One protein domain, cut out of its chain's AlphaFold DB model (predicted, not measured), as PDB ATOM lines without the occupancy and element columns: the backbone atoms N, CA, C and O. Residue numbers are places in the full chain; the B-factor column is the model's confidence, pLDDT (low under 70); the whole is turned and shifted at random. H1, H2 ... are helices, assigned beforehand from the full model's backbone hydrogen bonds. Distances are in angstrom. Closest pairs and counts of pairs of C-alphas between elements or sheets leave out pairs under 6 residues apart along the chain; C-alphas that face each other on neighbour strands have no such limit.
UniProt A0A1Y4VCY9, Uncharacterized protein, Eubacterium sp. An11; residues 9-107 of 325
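This is residues 9 to 107 of the 325 residues of an uncharacterized protein of Eubacterium sp. An11 (UniProt A0A1Y4VCY9). A small compact body of helices has one long arm: H1 is much the longest helix, its residues 28 to 41 help to build the body, and its residues 9 to 27 stick out from it. In the body the last part of H1, then H3 in the middle, then H5 stand in a row and run the same way, while the short H2 and H4 run back the opposite way over one side of that row. The printed part has 99 residues with five named helices, H1 to H5 in that order, and no named strand; the class is all helix. The whole is loose, with a radius of gyration of the C-alphas of 16.3 A, and elongated, spanning 57 by 31 by 21 A; the arm makes the length.

H1, residues 9 to 41, and H2, residues 46 to 53, form a helical hairpin; they only just touch, with 3 pairs of C-alphas within 8 A, through residues 32 to 39 of H1 alone. Their closest C-alphas, of Leu 39 and Val 49, are 7.3 A apart, at a shallow tilt of 22 degrees, opposite ways. H2 and H3, residues 58 to 69, form a second helical hairpin: they touch, through residues 61 to 65 of H3 alone, closest at the C-alphas of Ile 52 and Cys 61, 6.1 A, at a shallow tilt of 29 degrees. H3 is the hub, touching three helices. It only just touches H1, with 3 pairs within 8 A, through residues 28 to 39 of H1 alone, closest at the C-alphas of Leu 39 and Ile 69, 7.5 A. H4, residues 74 to 82, is close to H3 but not clearly touching, with the C-alphas of Leu 64 and Leu 77 the closest at 7.2 A. H3 touches H5, residues 88 to 107, with 13 pairs within 8 A, closest at the C-alphas of Val 60 and Ala 92, 4.8 A, the same way at a shallow tilt of 10 degrees. H1 and H5 are apart. In H1, H2, H3, H4 and H5 every O i to N i+4 pair is within hydrogen-bond range.

H1 begins at C-alpha 9, (84.786, 195.095, 108.219), and is 48.7 A long from first to last C-alpha. H2 measures 10.6 A, H3 16.6 A and H4 12.5 A. H5 is 28.3 A long and ends at C-alpha 107, (79.647, 156.645, 150.172).

The C-alphas of Asn 9 and Tyr 107 are the two farthest apart, 57.1 A. Without residues 9 to 27, which stand free, the body of 80 residues spans 29 by 27 by 17 A. The four links are tight, and the printed part has no cut. The mean pLDDT of the printed part is 84.8; residues 9 to 29 are under 70.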
ATOM      1  N   ASN A   9      84.146 195.958 107.222       51.06
ATOM      2  CA  ASN A   9      84.786 195.095 108.219       51.06
ATOM      3  C   ASN A   9      84.140 195.207 109.620       51.06
ATOM      4  O   ASN A   9      84.006 194.211 110.317       51.06
ATOM      5  N   ARG A  10      83.642 196.395 110.010       49.72
ATOM      6  CA  ARG A  10      82.885 196.581 111.270       49.72
ATOM      7  C   ARG A  10      81.485 195.960 111.237       49.72
ATOM      8  O   ARG A  10      80.963 195.587 112.285       49.72
ATOM      9  N   MET A  11      80.866 195.883 110.059       51.75
ATOM     10  CA  MET A  11      79.541 195.281 109.872       51.75
ATOM     11  C   MET A  11      79.624 193.747 109.876       51.75
ATOM     12  O   MET A  11      78.783 193.099 110.485       51.75
ATOM     13  N   GLY A  12      80.669 193.157 109.280       49.78
ATOM     14  CA  GLY A  12      80.909 191.708 109.346       49.78
ATOM     15  C   GLY A  12      81.230 191.215 110.761       49.78
ATOM     16  O   GLY A  12      80.683 190.212 111.209       49.78
ATOM     17  N   GLU A  13      82.041 191.965 111.509       51.53
ATOM     18  CA  GLU A  13      82.415 191.636 112.892       51.53
ATOM     19  C   GLU A  13      81.222 191.749 113.865       51.53
ATOM     20  O   GLU A  13      81.090 190.962 114.797       51.53
ATOM     21  N   THR A  14      80.290 192.679 113.623       56.03
ATOM     22  CA  THR A  14      79.065 192.812 114.435       56.03
ATOM     23  C   THR A  14      78.010 191.751 114.126       56.03
ATOM     24  O   THR A  14      77.280 191.362 115.037       56.03
ATOM     25  N   VAL A  15      77.943 191.253 112.888       56.94
ATOM     26  CA  VAL A  15      77.034 190.164 112.495       56.94
ATOM     27  C   VAL A  15      77.524 188.816 113.030       56.94
ATOM     28  O   VAL A  15      76.733 188.102 113.638       56.94
ATOM     29  N   LEU A  16      78.823 188.514 112.929       55.78
ATOM     30  CA  LEU A  16      79.397 187.277 113.480       55.78
ATOM     31  C   LEU A  16      79.259 187.203 115.009       55.78
ATOM     32  O   LEU A  16      78.828 186.188 115.548       55.78
ATOM     33  N   VAL A  17      79.507 188.313 115.715       58.97
ATOM     34  CA  VAL A  17      79.302 188.397 117.173       58.97
ATOM     35  C   VAL A  17      77.819 188.274 117.553       58.97
ATOM     36  O   VAL A  17      77.500 187.811 118.650       58.97
ATOM     37  N   ALA A  18      76.891 188.695 116.688       56.34
ATOM     38  CA  ALA A  18      75.458 188.524 116.919       56.34
ATOM     39  C   ALA A  18      75.005 187.073 116.677       56.34
ATOM     40  O   ALA A  18      74.190 186.562 117.442       56.34
ATOM     41  N   GLU A  19      75.551 186.396 115.666       55.69
ATOM     42  CA  GLU A  19      75.269 184.987 115.372       55.69
ATOM     43  C   GLU A  19      75.823 184.048 116.456       55.69
ATOM     44  O   GLU A  19      75.090 183.178 116.927       55.69
ATOM     45  N   GLU A  20      77.045 184.279 116.950       58.84
ATOM     46  CA  GLU A  20      77.623 183.518 118.073       58.84
ATOM     47  C   GLU A  20      76.819 183.700 119.371       58.84
ATOM     48  O   GLU A  20      76.504 182.725 120.055       58.84
ATOM     49  N   LYS A  21      76.395 184.932 119.684       58.94
ATOM     50  CA  LYS A  21      75.535 185.214 120.849       58.94
ATOM     51  C   LYS A  21      74.150 184.573 120.727       58.94
ATOM     52  O   LYS A  21      73.580 184.142 121.732       58.94
ATOM     53  N   ASN A  22      73.600 184.498 119.517       62.00
ATOM     54  CA  ASN A  22      72.323 183.833 119.257       62.00
ATOM     55  C   ASN A  22      72.439 182.300 119.375       62.00
ATOM     56  O   ASN A  22      71.540 181.665 119.923       62.00
ATOM     57  N   GLY A  23      73.553 181.708 118.934       61.56
ATOM     58  CA  GLY A  23      73.847 180.284 119.140       61.56
ATOM     59  C   GLY A  23      74.018 179.927 120.620       61.56
ATOM     60  O   GLY A  23      73.335 179.040 121.128       61.56
ATOM     61  N   GLU A  24      74.834 180.691 121.350       61.28
ATOM     62  CA  GLU A  24      75.103 180.466 122.778       61.28
ATOM     63  C   GLU A  24      73.833 180.616 123.645       61.28
ATOM     64  O   GLU A  24      73.635 179.907 124.635       61.28
ATOM     65  N   THR A  25      72.927 181.526 123.277       62.88
ATOM     66  CA  THR A  25      71.641 181.693 123.973       62.88
ATOM     67  C   THR A  25      70.658 180.560 123.683       62.88
ATOM     68  O   THR A  25      69.937 180.144 124.595       62.88
ATOM     69  N   LEU A  26      70.652 180.013 122.463       61.97
ATOM     70  CA  LEU A  26      69.819 178.870 122.087       61.97
ATOM     71  C   LEU A  26      70.282 177.568 122.770       61.97
ATOM     72  O   LEU A  26      69.456 176.800 123.272       61.97
ATOM     73  N   GLU A  27      71.593 177.345 122.868       63.41
ATOM     74  CA  GLU A  27      72.169 176.200 123.590       63.41
ATOM     75  C   GLU A  27      71.862 176.259 125.092       63.41
ATOM     76  O   GLU A  27      71.370 175.283 125.667       63.41
ATOM     77  N   LYS A  28      72.026 177.431 125.724       66.25
ATOM     78  CA  LYS A  28      71.655 177.652 127.136       66.25
ATOM     79  C   LYS A  28      70.166 177.417 127.397       66.25
ATOM     80  O   LYS A  28      69.799 176.903 128.457       66.25
ATOM     81  N   LEU A  29      69.297 177.779 126.448       68.12
ATOM     82  CA  LEU A  29      67.859 177.511 126.535       68.12
ATOM     83  C   LEU A  29      67.577 175.999 126.519       68.12
ATOM     84  O   LEU A  29      66.775 175.514 127.317       68.12
ATOM     85  N   THR A  30      68.278 175.261 125.656       76.19
ATOM     86  CA  THR A  30      68.117 173.810 125.477       76.19
ATOM     87  C   THR A  30      68.630 173.031 126.692       76.19
ATOM     88  O   THR A  30      67.924 172.172 127.225       76.19
ATOM     89  N   ALA A  31      69.806 173.387 127.219       77.00
ATOM     90  CA  ALA A  31      70.368 172.766 128.420       77.00
ATOM     91  C   ALA A  31      69.451 172.940 129.645       77.00
ATOM     92  O   ALA A  31      69.153 171.978 130.354       77.00
ATOM     93  N   ARG A  32      68.902 174.147 129.854       80.00
ATOM     94  CA  ARG A  32      67.944 174.409 130.943       80.00
ATOM     95  C   ARG A  32      66.660 173.589 130.818       80.00
ATOM     96  O   ARG A  32      66.122 173.149 131.832       80.00
ATOM     97  N   GLN A  33      66.165 173.370 129.599       84.94
ATOM     98  CA  GLN A  33      64.996 172.516 129.371       84.94
ATOM     99  C   GLN A  33      65.283 171.056 129.742       84.94
ATOM    100  O   GLN A  33      64.471 170.437 130.432       84.94
ATOM    101  N   HIS A  34      66.449 170.525 129.362       86.81
ATOM    102  CA  HIS A  34      66.858 169.169 129.743       86.81
ATOM    103  C   HIS A  34      67.041 169.021 131.256       86.81
ATOM    104  O   HIS A  34      66.530 168.065 131.840       86.81
ATOM    105  N   HIS A  35      67.688 169.989 131.911       88.94
ATOM    106  CA  HIS A  35      67.829 169.986 133.367       88.94
ATOM    107  C   HIS A  35      66.464 169.974 134.060       88.94
ATOM    108  O   HIS A  35      66.236 169.142 134.933       88.94
ATOM    109  N   ARG A  36      65.511 170.814 133.630       89.25
ATOM    110  CA  ARG A  36      64.139 170.794 134.170       89.25
ATOM    111  C   ARG A  36      63.467 169.433 134.018       89.25
ATOM    112  O   ARG A  36      62.836 168.969 134.964       89.25
ATOM    113  N   ALA A  37      63.599 168.797 132.854       91.12
ATOM    114  CA  ALA A  37      63.006 167.485 132.611       91.12
ATOM    115  C   ALA A  37      63.568 166.423 133.573       91.12
ATOM    116  O   ALA A  37      62.802 165.673 134.180       91.12
ATOM    117  N   ILE A  38      64.888 166.404 133.774       93.06
ATOM    118  CA  ILE A  38      65.551 165.458 134.682       93.06
ATOM    119  C   ILE A  38      65.193 165.744 136.147       93.06
ATOM    120  O   ILE A  38      64.829 164.818 136.870       93.06
ATOM    121  N   LEU A  39      65.213 167.008 136.591       93.25
ATOM    122  CA  LEU A  39      64.819 167.370 137.963       93.25
ATOM    123  C   LEU A  39      63.348 167.034 138.242       93.25
ATOM    124  O   LEU A  39      63.018 166.568 139.333       93.25
ATOM    125  N   SER A  40      62.472 167.214 137.248       93.06
ATOM    126  CA  SER A  40      61.073 166.792 137.335       93.06
ATOM    127  C   SER A  40      60.951 165.275 137.478       93.06
ATOM    128  O   SER A  40      60.140 164.806 138.276       93.06
ATOM    129  N   TRP A  41      61.739 164.502 136.726       93.69
ATOM    130  CA  TRP A  41      61.750 163.040 136.825       93.69
ATOM    131  C   TRP A  41      62.234 162.560 138.201       93.69
ATOM    132  O   TRP A  41      61.608 161.688 138.803       93.69
ATOM    133  N   LEU A  42      63.268 163.204 138.745       93.44
ATOM    134  CA  LEU A  42      63.795 162.960 140.093       93.44
ATOM    135  C   LEU A  42      62.893 163.500 141.220       93.44
ATOM    136  O   LEU A  42      63.214 163.322 142.393       93.44
ATOM    137  N   ARG A  43      61.759 164.138 140.888       94.50
ATOM    138  CA  ARG A  43      60.802 164.736 141.840       94.50
ATOM    139  C   ARG A  43      61.445 165.753 142.789       94.50
ATOM    140  O   ARG A  43      61.064 165.857 143.956       94.50
ATOM    141  N   VAL A  44      62.415 166.508 142.284       94.38
ATOM    142  CA  VAL A  44      63.072 167.580 143.036       94.38
ATOM    143  C   VAL A  44      62.068 168.700 143.322       94.38
ATOM    144  O   VAL A  44      61.194 168.994 142.504       94.38
ATOM    145  N   SER A  45      62.181 169.331 144.494       93.62
ATOM    146  CA  SER A  45      61.259 170.394 144.903       93.62
ATOM    147  C   SER A  45      61.305 171.598 143.951       93.62
ATOM    148  O   SER A  45      62.371 171.997 143.473       93.62
ATOM    149  N   GLY A  46      60.145 172.222 143.715       90.69
ATOM    150  CA  GLY A  46      60.053 173.416 142.869       90.69
ATOM    151  C   GLY A  46      60.900 174.585 143.384       90.69
ATOM    152  O   GLY A  46      61.426 175.354 142.584       90.69
ATOM    153  N   GLU A  47      61.096 174.685 144.700       93.12
ATOM    154  CA  GLU A  47      61.957 175.693 145.330       93.12
ATOM    155  C   GLU A  47      63.427 175.511 144.935       93.12
ATOM    156  O   GLU A  47      64.090 176.472 144.543       93.12
ATOM    157  N   THR A  48      63.924 174.270 144.962       93.31
ATOM    158  CA  THR A  48      65.292 173.941 144.538       93.31
ATOM    159  C   THR A  48      65.495 174.202 143.045       93.31
ATOM    160  O   THR A  48      66.507 174.784 142.660       93.31
ATOM    161  N   VAL A  49      64.517 173.848 142.204       92.12
ATOM    162  CA  VAL A  49      64.567 174.113 140.755       92.12
ATOM    163  C   VAL A  49      64.620 175.620 140.477       92.12
ATOM    164  O   VAL A  49      65.511 176.091 139.772       92.12
ATOM    165  N   GLN A  50      63.720 176.400 141.088       92.31
ATOM    166  CA  GLN A  50      63.695 177.859 140.933       92.31
ATOM    167  C   GLN A  50      64.971 178.530 141.447       92.31
ATOM    168  O   GLN A  50      65.382 179.557 140.911       92.31
ATOM    169  N   PHE A  51      65.585 177.987 142.498       93.25
ATOM    170  CA  PHE A  51      66.847 178.490 143.024       93.25
ATOM    171  C   PHE A  51      67.991 178.332 142.018       93.25
ATOM    172  O   PHE A  51      68.683 179.309 141.741       93.25
ATOM    173  N   ILE A  52      68.149 177.146 141.423       90.88
ATOM    174  CA  ILE A  52      69.206 176.871 140.434       90.88
ATOM    175  C   ILE A  52      69.023 177.745 139.188       90.88
ATOM    176  O   ILE A  52      69.980 178.318 138.681       90.88
ATOM    177  N   GLU A  53      67.785 177.918 138.718       88.69
ATOM    178  CA  GLU A  53      67.494 178.726 137.526       88.69
ATOM    179  C   GLU A  53      67.800 180.218 137.686       88.69
ATOM    180  O   GLU A  53      68.030 180.911 136.692       88.69
ATOM    181  N   LYS A  54      67.804 180.714 138.927       90.44
ATOM    182  CA  LYS A  54      68.170 182.098 139.249       90.44
ATOM    183  C   LYS A  54      69.682 182.323 139.246       90.44
ATOM    184  O   LYS A  54      70.100 183.478 139.309       90.44
ATOM    185  N   ILE A  55      70.498 181.269 139.168       90.31
ATOM    186  CA  ILE A  55      71.955 181.395 139.107       90.31
ATOM    187  C   ILE A  55      72.355 181.936 137.721       90.31
ATOM    188  O   ILE A  55      72.079 181.298 136.702       90.31
ATOM    189  N   PRO A  56      72.994 183.120 137.652       85.44
ATOM    190  CA  PRO A  56      73.343 183.744 136.377       85.44
ATOM    191  C   PRO A  56      74.560 183.083 135.718       85.44
ATOM    192  O   PRO A  56      74.691 183.101 134.495       85.44
ATOM    193  N   ASP A  57      75.447 182.508 136.528       89.44
ATOM    194  CA  ASP A  57      76.661 181.836 136.082       89.44
ATOM    195  C   ASP A  57      76.333 180.413 135.607       89.44
ATOM    196  O   ASP A  57      75.963 179.549 136.404       89.44
ATOM    197  N   GLY A  58      76.445 180.184 134.297       87.62
ATOM    198  CA  GLY A  58      76.094 178.908 133.670       87.62
ATOM    199  C   GLY A  58      76.930 177.732 134.174       87.62
ATOM    200  O   GLY A  58      76.374 176.668 134.431       87.62
ATOM    201  N   LEU A  59      78.231 177.938 134.402       90.50
ATOM    202  CA  LEU A  59      79.126 176.876 134.861       90.50
ATOM    203  C   LEU A  59      78.799 176.476 136.305       90.50
ATOM    204  O   LEU A  59      78.666 175.297 136.626       90.50
ATOM    205  N   VAL A  60      78.593 177.468 137.174       92.56
ATOM    206  CA  VAL A  60      78.175 177.228 138.564       92.56
ATOM    207  C   VAL A  60      76.793 176.567 138.612       92.56
ATOM    208  O   VAL A  60      76.572 175.658 139.412       92.56
ATOM    209  N   CYS A  61      75.869 176.983 137.739       92.00
ATOM    210  CA  CYS A  61      74.541 176.388 137.609       92.00
ATOM    211  C   CYS A  61      74.612 174.893 137.257       92.00
ATOM    212  O   CYS A  61      73.883 174.096 137.848       92.00
ATOM    213  N   GLU A  62      75.485 174.497 136.329       91.62
ATOM    214  CA  GLU A  62      75.699 173.091 135.962       91.62
ATOM    215  C   GLU A  62      76.289 172.274 137.116       91.62
ATOM    216  O   GLU A  62      75.809 171.177 137.410       91.62
ATOM    217  N   CYS A  63      77.277 172.816 137.832       94.75
ATOM    218  CA  CYS A  63      77.846 172.137 138.996       94.75
ATOM    219  C   CYS A  63      76.802 171.922 140.104       94.75
ATOM    220  O   CYS A  63      76.711 170.827 140.656       94.75
ATOM    221  N   LEU A  64      75.981 172.933 140.401       94.56
ATOM    222  CA  LEU A  64      74.906 172.820 141.393       94.56
ATOM    223  C   LEU A  64      73.817 171.840 140.953       94.56
ATOM    224  O   LEU A  64      73.279 171.108 141.780       94.56
ATOM    225  N   TYR A  65      73.515 171.789 139.656       94.38
ATOM    226  CA  TYR A  65      72.603 170.798 139.098       94.38
ATOM    227  C   TYR A  65      73.090 169.363 139.357       94.38
ATOM    228  O   TYR A  65      72.298 168.526 139.791       94.38
ATOM    229  N   LEU A  66      74.391 169.086 139.199       94.81
ATOM    230  CA  LEU A  66      74.965 167.785 139.564       94.81
ATOM    231  C   LEU A  66      74.814 167.487 141.061       94.81
ATOM    232  O   LEU A  66      74.406 166.385 141.417       94.81
ATOM    233  N   CYS A  67      75.063 168.465 141.938       95.69
ATOM    234  CA  CYS A  67      74.850 168.298 143.382       95.69
ATOM    235  C   CYS A  67      73.404 167.901 143.714       95.69
ATOM    236  O   CYS A  67      73.166 167.106 144.622       95.69
ATOM    237  N   VAL A  68      72.433 168.442 142.978       95.69
ATOM    238  CA  VAL A  68      71.009 168.140 143.174       95.69
ATOM    239  C   VAL A  68      70.666 166.735 142.693       95.69
ATOM    240  O   VAL A  68      69.903 166.045 143.364       95.69
ATOM    241  N   ILE A  69      71.255 166.283 141.579       94.88
ATOM    242  CA  ILE A  69      71.126 164.889 141.123       94.88
ATOM    243  C   ILE A  69      71.649 163.921 142.185       94.88
ATOM    244  O   ILE A  69      71.015 162.901 142.443       94.88
ATOM    245  N   ASP A  70      72.757 164.258 142.849       94.19
ATOM    246  CA  ASP A  70      73.298 163.450 143.950       94.19
ATOM    247  C   ASP A  70      72.456 163.525 145.237       94.19
ATOM    248  O   ASP A  70      72.802 162.918 146.254       94.19
ATOM    249  N   GLY A  71      71.361 164.289 145.219       93.69
ATOM    250  CA  GLY A  71      70.446 164.442 146.340       93.69
ATOM    251  C   GLY A  71      70.963 165.361 147.442       93.69
ATOM    252  O   GLY A  71      70.532 165.219 148.586       93.69
ATOM    253  N   MET A  72      71.888 166.283 147.145       95.56
ATOM    254  CA  MET A  72      72.356 167.255 148.134       95.56
ATOM    255  C   MET A  72      71.184 168.119 148.643       95.56
ATOM    256  O   MET A  72      70.432 168.666 147.828       95.56
ATOM    257  N   PRO A  73      71.011 168.280 149.971       94.62
ATOM    258  CA  PRO A  73      69.898 169.041 150.526       94.62
ATOM    259  C   PRO A  73      69.901 170.504 150.088       94.62
ATOM    260  O   PRO A  73      70.946 171.153 150.023       94.62
ATOM    261  N   PHE A  74      68.705 171.062 149.903       94.50
ATOM    262  CA  PHE A  74      68.532 172.462 149.513       94.50
ATOM    263  C   PHE A  74      69.249 173.446 150.451       94.50
ATOM    264  O   PHE A  74      69.889 174.388 149.987       94.50
ATOM    265  N   SER A  75      69.224 173.185 151.762       94.75
ATOM    266  CA  SER A  75      69.925 173.999 152.759       94.75
ATOM    267  C   SER A  75      71.435 174.051 152.541       94.75
ATOM    268  O   SER A  75      72.065 175.056 152.854       94.75
ATOM    269  N   ASP A  76      72.027 172.969 152.040       94.50
ATOM    270  CA  ASP A  76      73.468 172.893 151.825       94.50
ATOM    271  C   ASP A  76      73.848 173.579 150.511       94.50
ATOM    272  O   ASP A  76      74.803 174.350 150.494       94.50
ATOM    273  N   LEU A  77      73.022 173.450 149.465       95.25
ATOM    274  CA  LEU A  77      73.167 174.233 148.231       95.25
ATOM    275  C   LEU A  77      73.142 175.746 148.509       95.25
ATOM    276  O   LEU A  77      73.984 176.486 148.004       95.25
ATOM    277  N   GLN A  78      72.216 176.208 149.358       94.56
ATOM    278  CA  GLN A  78      72.133 177.619 149.751       94.56
ATOM    279  C   GLN A  78      73.392 178.099 150.485       94.56
ATOM    280  O   GLN A  78      73.886 179.194 150.202       94.56
ATOM    281  N   LYS A  79      73.931 177.288 151.407       94.38
ATOM    282  CA  LYS A  79      75.174 177.613 152.126       94.38
ATOM    283  C   LYS A  79      76.342 177.761 151.161       94.38
ATOM    284  O   LYS A  79      77.027 178.775 151.224       94.38
ATOM    285  N   ILE A  80      76.507 176.803 150.244       93.69
ATOM    286  CA  ILE A  80      77.578 176.824 149.240       93.69
ATOM    287  C   ILE A  80      77.496 178.115 148.428       93.69
ATOM    288  O   ILE A  80      78.480 178.845 148.358       93.69
ATOM    289  N   CYS A  81      76.318 178.447 147.886       89.69
ATOM    290  CA  CYS A  81      76.125 179.652 147.075       89.69
ATOM    291  C   CYS A  81      76.398 180.959 147.825       89.69
ATOM    292  O   CYS A  81      76.851 181.920 147.207       89.69
ATOM    293  N   THR A  82      76.133 181.005 149.131       90.12
ATOM    294  CA  THR A  82      76.366 182.206 149.950       90.12
ATOM    295  C   THR A  82      77.863 182.477 150.148       90.12
ATOM    296  O   THR A  82      78.253 183.627 150.308       90.12
ATOM    297  N   SER A  83      78.704 181.441 150.096       87.50
ATOM    298  CA  SER A  83      80.161 181.532 150.273       87.50
ATOM    299  C   SER A  83      80.967 181.620 148.968       87.50
ATOM    300  O   SER A  83      82.191 181.523 149.003       87.50
ATOM    301  N   LEU A  84      80.316 181.746 147.805       91.81
ATOM    302  CA  LEU A  84      81.003 181.755 146.508       91.81
ATOM    303  C   LEU A  84      81.638 183.116 146.196       91.81
ATOM    304  O   LEU A  84      80.949 184.073 145.842       91.81
ATOM    305  N   GLU A  85      82.966 183.162 146.194       87.81
ATOM    306  CA  GLU A  85      83.762 184.341 145.846       87.81
ATOM    307  C   GLU A  85      84.682 184.060 144.645       87.81
ATOM    308  O   GLU A  85      84.925 182.911 144.285       87.81
ATOM    309  N   GLY A  86      85.160 185.117 143.980       90.44
ATOM    310  CA  GLY A  86      86.093 185.001 142.854       90.44
ATOM    311  C   GLY A  86      85.448 184.835 141.472       90.44
ATOM    312  O   GLY A  86      84.293 185.213 141.227       90.44
ATOM    313  N   SER A  87      86.243 184.322 140.537       93.50
ATOM    314  CA  SER A  87      85.866 184.075 139.145       93.50
ATOM    315  C   SER A  87      84.878 182.908 139.008       93.50
ATOM    316  O   SER A  87      84.753 182.065 139.892       93.50
ATOM    317  N   SER A  88      84.187 182.824 137.865       91.50
ATOM    318  CA  SER A  88      83.247 181.727 137.562       91.50
ATOM    319  C   SER A  88      83.871 180.335 137.757       91.50
ATOM    320  O   SER A  88      83.261 179.440 138.341       91.50
ATOM    321  N   ARG A  89      85.136 180.175 137.349       94.00
ATOM    322  CA  ARG A  89      85.873 178.914 137.466       94.00
ATOM    323  C   ARG A  89      86.198 178.551 138.916       94.00
ATOM    324  O   ARG A  89      85.997 177.404 139.298       94.00
ATOM    325  N   GLU A  90      86.654 179.512 139.717       94.19
ATOM    326  CA  GLU A  90      86.960 179.299 141.143       94.19
ATOM    327  C   GLU A  90      85.695 178.954 141.939       94.19
ATOM    328  O   GLU A  90      85.699 178.063 142.793       94.19
ATOM    329  N   LYS A  91      84.569 179.594 141.599       94.81
ATOM    330  CA  LYS A  91      83.262 179.262 142.174       94.81
ATOM    331  C   LYS A  91      82.840 177.838 141.832       94.81
ATOM    332  O   LYS A  91      82.440 177.093 142.722       94.81
ATOM    333  N   ALA A  92      82.944 177.447 140.563       94.75
ATOM    334  CA  ALA A  92      82.616 176.094 140.123       94.75
ATOM    335  C   ALA A  92      83.500 175.040 140.809       94.75
ATOM    336  O   ALA A  92      82.993 174.024 141.282       94.75
ATOM    337  N   GLU A  93      84.802 175.306 140.939       94.94
ATOM    338  CA  GLU A  93      85.728 174.431 141.659       94.94
ATOM    339  C   GLU A  93      85.330 174.268 143.130       94.94
ATOM    340  O   GLU A  93      85.276 173.146 143.633       94.94
ATOM    341  N   THR A  94      84.943 175.361 143.790       95.50
ATOM    342  CA  THR A  94      84.434 175.326 145.167       95.50
ATOM    343  C   THR A  94      83.186 174.440 145.275       95.50
ATOM    344  O   THR A  94      83.130 173.562 146.135       95.50
ATOM    345  N   VAL A  95      82.211 174.586 144.366       96.69
ATOM    346  CA  VAL A  95      81.004 173.733 144.339       96.69
ATOM    347  C   VAL A  95      81.364 172.254 144.167       96.69
ATOM    348  O   VAL A  95      80.823 171.398 144.868       96.69
ATOM    349  N   LEU A  96      82.292 171.932 143.263       95.75
ATOM    350  CA  LEU A  96      82.720 170.552 143.023       95.75
ATOM    351  C   LEU A  96      83.462 169.950 144.223       95.75
ATOM    352  O   LEU A  96      83.270 168.770 144.526       95.75
ATOM    353  N   GLN A  97      84.255 170.743 144.945       95.94
ATOM    354  CA  GLN A  97      84.901 170.299 146.181       95.94
ATOM    355  C   GLN A  97      83.875 169.996 147.282       95.94
ATOM    356  O   GLN A  97      83.982 168.969 147.957       95.94
ATOM    357  N   GLU A  98      82.854 170.841 147.447       96.06
ATOM    358  CA  GLU A  98      81.766 170.597 148.404       96.06
ATOM    359  C   GLU A  98      80.946 169.359 148.024       96.06
ATOM    360  O   GLU A  98      80.658 168.511 148.874       96.06
ATOM    361  N   ARG A  99      80.653 169.184 146.729       95.88
ATOM    362  CA  ARG A  99      80.042 167.962 146.187       95.88
ATOM    363  C   ARG A  99      80.855 166.725 146.550       95.88
ATOM    364  O   ARG A  99      80.296 165.734 147.017       95.88
ATOM    365  N   GLN A 100      82.172 166.772 146.363       95.25
ATOM    366  CA  GLN A 100      83.036 165.641 146.675       95.25
ATOM    367  C   GLN A 100      83.038 165.317 148.171       95.25
ATOM    368  O   GLN A 100      82.924 164.145 148.530       95.25
ATOM    369  N   ARG A 101      83.089 166.327 149.049       94.19
ATOM    370  CA  ARG A 101      82.988 166.115 150.502       94.19
ATOM    371  C   ARG A 101      81.644 165.508 150.903       94.19
ATOM    372  O   ARG A 101      81.607 164.598 151.730       94.19
ATOM    373  N   TYR A 102      80.551 165.961 150.292       94.25
ATOM    374  CA  TYR A 102      79.221 165.389 150.508       94.25
ATOM    375  C   TYR A 102      79.155 163.911 150.098       94.25
ATOM    376  O   TYR A 102      78.736 163.066 150.890       94.25
ATOM    377  N   LEU A 103      79.636 163.577 148.899       93.19
ATOM    378  CA  LEU A 103      79.654 162.199 148.405       93.19
ATOM    379  C   LEU A 103      80.571 161.296 149.233       93.19
ATOM    380  O   LEU A 103      80.195 160.164 149.523       93.19
ATOM    381  N   GLN A 104      81.729 161.786 149.675       91.69
ATOM    382  CA  GLN A 104      82.605 161.047 150.590       91.69
ATOM    383  C   GLN A 104      81.924 160.768 151.933       91.69
ATOM    384  O   GLN A 104      82.087 159.686 152.488       91.69
ATOM    385  N   LYS A 105      81.113 161.696 152.446       90.94
ATOM    386  CA  LYS A 105      80.340 161.465 153.671       90.94
ATOM    387  C   LYS A 105      79.251 160.403 153.486       90.94
ATOM    388  O   LYS A 105      78.959 159.678 154.431       90.94
ATOM    389  N   LEU A 106      78.645 160.317 152.301       88.62
ATOM    390  CA  LEU A 106      77.603 159.331 151.999       88.62
ATOM    391  C   LEU A 106      78.161 157.955 151.643       88.62
ATOM    392  O   LEU A 106      77.666 156.961 152.158       88.62
ATOM    393  N   TYR A 107      79.179 157.887 150.794       87.12
ATOM    394  CA  TYR A 107      79.647 156.645 150.172       87.12
ATOM    395  C   TYR A 107      81.108 156.313 150.477       87.12
ATOM    396  O   TYR A 107      81.607 155.297 150.006       87.12
TER     397      TYR A 107